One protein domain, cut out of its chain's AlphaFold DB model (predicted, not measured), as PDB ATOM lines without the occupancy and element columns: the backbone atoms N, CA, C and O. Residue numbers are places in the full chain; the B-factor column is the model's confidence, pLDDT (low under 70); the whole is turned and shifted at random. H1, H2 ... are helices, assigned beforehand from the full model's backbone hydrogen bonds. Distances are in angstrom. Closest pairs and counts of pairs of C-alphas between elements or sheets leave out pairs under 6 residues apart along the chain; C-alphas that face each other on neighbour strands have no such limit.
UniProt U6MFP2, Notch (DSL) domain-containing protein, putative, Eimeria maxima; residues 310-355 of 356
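What this domain is: This is residues 310 to 355 of the 356 residues of the protein "Notch (DSL) domain-containing protein, putative" of Eimeria maxima (UniProt U6MFP2). What is the shape? There is little regular structure: residues 310 to 330 wind in loops and, with the short H1, make one lobe, while H2 stands at the other end of the longest axis and residues 348 to 355 fold back from it. What is printed? 46 residues are printed, with two named helices, H1 then H2, and no named strand; the class is all helix, with 12 residues in named elements. How large is it? It is compact, with a radius of gyration of the C-alphas of 9.5 A and spans of 27 by 19 by 13 A.

How they stand to each other: Do H1, residues 331 to 334, and H2, residues 340 to 347, meet? They are apart, with no C-alpha of the one within 8 A of the other, though a tight link of 5 residues joins them. What do the backbones show? In H2 every O i to N i+4 pair is within hydrogen-bond range; H1 is too short for such a pair, and its one O i to N i+3 pair is within range.

Where its parts are: Where does H1 begin? C-alpha 331 is at (36.819, 49.071, 54.721). Where does H2 end? C-alpha 347 is at (21.463, 47.386, 55.913), 10.8 A from C-alpha 340.

The domain as a whole: Which C-alphas are farthest apart? Those of Glu 313 and Ala 347, 27.3 A. Is anything cut or uncertain? The printed part has no cut, and no printed residue is under 70 in pLDDT.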
ATOM      1  N   CYS A 310      39.418  59.211  50.055       89.88
ATOM      2  CA  CYS A 310      40.034  58.529  51.185       89.88
ATOM      3  C   CYS A 310      41.561  58.599  51.079       89.88
ATOM      4  O   CYS A 310      42.151  58.012  50.160       89.88
ATOM      5  N   ALA A 311      42.196  59.276  52.037       90.88
ATOM      6  CA  ALA A 311      43.646  59.292  52.175       90.88
ATOM      7  C   ALA A 311      44.162  58.003  52.840       90.88
ATOM      8  O   ALA A 311      43.520  57.432  53.717       90.88
ATOM      9  N   LYS A 312      45.362  57.553  52.459       91.94
ATOM     10  CA  LYS A 312      46.028  56.365  53.033       91.94
ATOM     11  C   LYS A 312      46.284  56.469  54.538       91.94
ATOM     12  O   LYS A 312      46.474  55.438  55.172       91.94
ATOM     13  N   GLU A 313      46.352  57.689  55.061       93.00
ATOM     14  CA  GLU A 313      46.627  57.996  56.467       93.00
ATOM     15  C   GLU A 313      45.399  57.905  57.383       93.00
ATOM     16  O   GLU A 313      45.594  57.764  58.583       93.00
ATOM     17  N   TRP A 314      44.178  57.939  56.834       94.06
ATOM     18  CA  TRP A 314      42.928  57.787  57.597       94.06
ATOM     19  C   TRP A 314      42.593  56.303  57.839       94.06
ATOM     20  O   TRP A 314      42.075  55.924  58.877       94.06
ATOM     21  N   ILE A 315      43.000  55.426  56.912       94.69
ATOM     22  CA  ILE A 315      42.748  53.977  56.977       94.69
ATOM     23  C   ILE A 315      43.488  53.335  58.164       94.69
ATOM     24  O   ILE A 315      44.687  53.040  58.059       94.69
ATOM     25  N   GLY A 316      42.765  52.975  59.225       94.81
ATOM     26  CA  GLY A 316      43.353  52.344  60.410       94.81
ATOM     27  C   GLY A 316      43.953  53.345  61.405       94.81
ATOM     28  O   GLY A 316      44.897  52.980  62.117       94.81
ATOM     29  N   ASP A 317      43.486  54.599  61.413       96.12
ATOM     30  CA  ASP A 317      43.912  55.642  62.354       96.12
ATOM     31  C   ASP A 317      43.191  55.568  63.722       96.12
ATOM     32  O   ASP A 317      43.688  56.106  64.720       96.12
ATOM     33  N   GLY A 318      42.085  54.816  63.799       95.19
ATOM     34  CA  GLY A 318      41.232  54.644  64.976       95.19
ATOM     35  C   GLY A 318      39.925  55.450  64.955       95.19
ATOM     36  O   GLY A 318      39.192  55.432  65.954       95.19
ATOM     37  N   HIS A 319      39.615  56.142  63.859       95.69
ATOM     38  CA  HIS A 319      38.367  56.855  63.610       95.69
ATOM     39  C   HIS A 319      37.621  56.260  62.409       95.69
ATOM     40  O   HIS A 319      38.220  55.895  61.413       95.69
ATOM     41  N   CYS A 320      36.289  56.166  62.493       95.19
ATOM     42  CA  CYS A 320      35.475  55.692  61.372       95.19
ATOM     43  C   CYS A 320      35.257  56.816  60.348       95.19
ATOM     44  O   CYS A 320      34.369  57.661  60.514       95.19
ATOM     45  N   ASP A 321      36.047  56.795  59.282       93.81
ATOM     46  CA  ASP A 321      35.984  57.699  58.148       93.81
ATOM     47  C   ASP A 321      35.073  57.148  57.046       93.81
ATOM     48  O   ASP A 321      35.417  56.283  56.235       93.81
ATOM     49  N   ALA A 322      33.870  57.720  56.958       91.62
ATOM     50  CA  ALA A 322      32.829  57.294  56.021       91.62
ATOM     51  C   ALA A 322      33.282  57.261  54.545       91.62
ATOM     52  O   ALA A 322      32.813  56.417  53.781       91.62
ATOM     53  N   ASN A 323      34.211  58.139  54.141       90.31
ATOM     54  CA  ASN A 323      34.775  58.151  52.786       90.31
ATOM     55  C   ASN A 323      35.752  56.981  52.538       90.31
ATOM     56  O   ASN A 323      35.920  56.549  51.395       90.31
ATOM     57  N   CYS A 324      36.375  56.449  53.591       92.69
ATOM     58  CA  CYS A 324      37.291  55.310  53.569       92.69
ATOM     59  C   CYS A 324      36.593  53.953  53.763       92.69
ATOM     60  O   CYS A 324      37.195  52.901  53.528       92.69
ATOM     61  N   TYR A 325      35.297  53.941  54.092       92.88
ATOM     62  CA  TYR A 325      34.502  52.720  54.215       92.88
ATOM     63  C   TYR A 325      34.106  52.125  52.847       92.88
ATOM     64  O   TYR A 325      32.946  52.096  52.435       92.88
ATOM     65  N   ASN A 326      35.110  51.658  52.107       90.62
ATOM     66  CA  ASN A 326      34.970  51.051  50.789       90.62
ATOM     67  C   ASN A 326      36.049  49.971  50.555       90.62
ATOM     68  O   ASN A 326      37.099  49.965  51.202       90.62
ATOM     69  N   LYS A 327      35.811  49.057  49.605       90.75
ATOM     70  CA  LYS A 327      36.730  47.948  49.285       90.75
ATOM     71  C   LYS A 327      38.157  48.395  48.895       90.75
ATOM     72  O   LYS A 327      39.092  47.835  49.469       90.75
ATOM     73  N   PRO A 328      38.377  49.363  47.975       90.06
ATOM     74  CA  PRO A 328      39.719  49.889  47.674       90.06
ATOM     75  C   PRO A 328      40.508  50.360  48.905       90.06
ATOM     76  O   PRO A 328      41.696  50.066  49.030       90.06
ATOM     77  N   SER A 329      39.831  51.024  49.841       92.06
ATOM     78  CA  SER A 329      40.380  51.520  51.109       92.06
ATOM     79  C   SER A 329      40.392  50.465  52.230       92.06
ATOM     80  O   SER A 329      40.731  50.770  53.369       92.06
ATOM     81  N   ARG A 330      40.081  49.197  51.915       93.19
ATOM     82  CA  ARG A 330      40.025  48.055  52.850       93.19
ATOM     83  C   ARG A 330      39.054  48.263  54.017       93.19
ATOM     84  O   ARG A 330      39.375  47.885  55.140       93.19
ATOM     85  N   TRP A 331      37.881  48.834  53.735       93.75
ATOM     86  CA  TRP A 331      36.819  49.071  54.721       93.75
ATOM     87  C   TRP A 331      37.329  49.858  55.930       93.75
ATOM     88  O   TRP A 331      37.124  49.473  57.078       93.75
ATOM     89  N   ASP A 332      38.041  50.943  55.626       94.50
ATOM     90  CA  ASP A 332      38.617  51.863  56.602       94.50
ATOM     91  C   ASP A 332      39.562  51.209  57.625       94.50
ATOM     92  O   ASP A 332      39.592  51.536  58.804       94.50
ATOM     93  N   GLY A 333      40.280  50.163  57.203       94.62
ATOM     94  CA  GLY A 333      41.187  49.414  58.081       94.62
ATOM     95  C   GLY A 333      40.493  48.603  59.185       94.62
ATOM     96  O   GLY A 333      41.176  47.849  59.878       94.62
ATOM     97  N   GLY A 334      39.164  48.694  59.293       94.81
ATOM     98  CA  GLY A 334      38.353  48.147  60.380       94.81
ATOM     99  C   GLY A 334      37.842  49.186  61.387       94.81
ATOM    100  O   GLY A 334      37.097  48.803  62.284       94.81
ATOM    101  N   ASP A 335      38.163  50.477  61.255       96.69
ATOM    102  CA  ASP A 335      37.838  51.481  62.288       96.69
ATOM    103  C   ASP A 335      36.335  51.784  62.424       96.69
ATOM    104  O   ASP A 335      35.867  52.263  63.460       96.69
ATOM    105  N   CYS A 336      35.545  51.422  61.412       95.62
ATOM    106  CA  CYS A 336      34.086  51.441  61.472       95.62
ATOM    107  C   CYS A 336      33.444  50.206  62.139       95.62
ATOM    108  O   CYS A 336      32.220  50.214  62.311       95.62
ATOM    109  N   GLU A 337      34.195  49.166  62.531       94.12
ATOM    110  CA  GLU A 337      33.629  47.934  63.110       94.12
ATOM    111  C   GLU A 337      32.843  48.221  64.408       94.12
ATOM    112  O   GLU A 337      33.334  48.823  65.364       94.12
ATOM    113  N   GLY A 338      31.584  47.780  64.452       90.88
ATOM    114  CA  GLY A 338      30.678  47.971  65.585       90.88
ATOM    115  C   GLY A 338      30.068  49.372  65.704       90.88
ATOM    116  O   GLY A 338      29.359  49.639  66.681       90.88
ATOM    117  N   THR A 339      30.304  50.270  64.742       95.06
ATOM    118  CA  THR A 339      29.693  51.611  64.719       95.06
ATOM    119  C   THR A 339      28.245  51.586  64.217       95.06
ATOM    120  O   THR A 339      27.829  50.700  63.472       95.06
ATOM    121  N   GLU A 340      27.452  52.606  64.572       94.88
ATOM    122  CA  GLU A 340      26.103  52.791  64.005       94.88
ATOM    123  C   GLU A 340      26.150  52.988  62.476       94.88
ATOM    124  O   GLU A 340      25.262  52.520  61.762       94.88
ATOM    125  N   PHE A 341      27.228  53.598  61.970       94.25
ATOM    126  CA  PHE A 341      27.469  53.780  60.541       94.25
ATOM    127  C   PHE A 341      27.646  52.443  59.805       94.25
ATOM    128  O   PHE A 341      26.966  52.224  58.803       94.25
ATOM    129  N   GLU A 342      28.477  51.520  60.309       94.19
ATOM    130  CA  GLU A 342      28.608  50.173  59.725       94.19
ATOM    131  C   GLU A 342      27.249  49.466  59.659       94.19
ATOM    132  O   GLU A 342      26.900  48.904  58.619       94.19
ATOM    133  N   VAL A 343      26.450  49.527  60.730       93.50
ATOM    134  CA  VAL A 343      25.114  48.908  60.768       93.50
ATOM    135  C   VAL A 343      24.188  49.506  59.698       93.50
ATOM    136  O   VAL A 343      23.447  48.768  59.043       93.50
ATOM    137  N   GLU A 344      24.251  50.821  59.469       94.62
ATOM    138  CA  GLU A 344      23.481  51.492  58.417       94.62
ATOM    139  C   GLU A 344      23.940  51.091  57.002       94.62
ATOM    140  O   GLU A 344      23.105  50.852  56.125       94.62
ATOM    141  N   GLN A 345      25.251  50.980  56.762       94.25
ATOM    142  CA  GLN A 345      25.787  50.538  55.467       94.25
ATOM    143  C   GLN A 345      25.508  49.049  55.213       94.25
ATOM    144  O   GLN A 345      25.091  48.673  54.113       94.25
ATOM    145  N   ALA A 346      25.607  48.206  56.242       92.62
ATOM    146  CA  ALA A 346      25.265  46.791  56.169       92.62
ATOM    147  C   ALA A 346      23.790  46.581  55.785       92.62
ATOM    148  O   ALA A 346      23.481  45.733  54.947       92.62
ATOM    149  N   ALA A 347      22.874  47.406  56.307       93.44
ATOM    150  CA  ALA A 347      21.463  47.386  55.913       93.44
ATOM    151  C   ALA A 347      21.230  47.730  54.423       93.44
ATOM    152  O   ALA A 347      20.208  47.336  53.859       93.44
ATOM    153  N   LYS A 348      22.182  48.417  53.775       93.12
ATOM    154  CA  LYS A 348      22.193  48.725  52.332       93.12
ATOM    155  C   LYS A 348      22.940  47.675  51.495       93.12
ATOM    156  O   LYS A 348      22.985  47.805  50.275       93.12
ATOM    157  N   GLY A 349      23.511  46.640  52.120       92.31
ATOM    158  CA  GLY A 349      24.338  45.631  51.449       92.31
ATOM    159  C   GLY A 349      25.778  46.079  51.173       92.31
ATOM    160  O   GLY A 349      26.400  45.569  50.246       92.31
ATOM    161  N   ILE A 350      26.294  47.045  51.942       91.12
ATOM    162  CA  ILE A 350      27.637  47.622  51.794       91.12
ATOM    163  C   ILE A 350      28.479  47.249  53.025       91.12
ATOM    164  O   ILE A 350      28.081  47.518  54.157       91.12
ATOM    165  N   GLY A 351      29.639  46.627  52.808       91.31
ATOM    166  CA  GLY A 351      30.557  46.213  53.874       91.31
ATOM    167  C   GLY A 351      31.392  44.971  53.527       91.31
ATOM    168  O   GLY A 351      31.082  44.273  52.553       91.31
ATOM    169  N   PRO A 352      32.425  44.653  54.333       90.06
ATOM    170  CA  PRO A 352      33.360  43.547  54.092       90.06
ATOM    171  C   PRO A 352      32.690  42.168  53.984       90.06
ATOM    172  O   PRO A 352      33.167  41.294  53.266       90.06
ATOM    173  N   GLN A 353      31.551  41.967  54.646       87.06
ATOM    174  CA  GLN A 353      30.757  40.738  54.606       87.06
ATOM    175  C   GLN A 353      30.089  40.455  53.244       87.06
ATOM    176  O   GLN A 353      29.604  39.341  53.030       87.06
ATOM    177  N   TYR A 354      30.057  41.436  52.336       85.94
ATOM    178  CA  TYR A 354      29.509  41.306  50.980       85.94
ATOM    179  C   TYR A 354      30.594  41.158  49.897       85.94
ATOM    180  O   TYR A 354      30.267  40.899  48.740       85.94
ATOM    181  N   ASP A 355      31.876  41.261  50.266       72.75
ATOM    182  CA  ASP A 355      33.015  41.028  49.375       72.75
ATOM    183  C   ASP A 355      33.336  39.524  49.255       72.75
ATOM    184  O   ASP A 355      34.193  38.998  49.968       72.75
TER     185      ASP A 355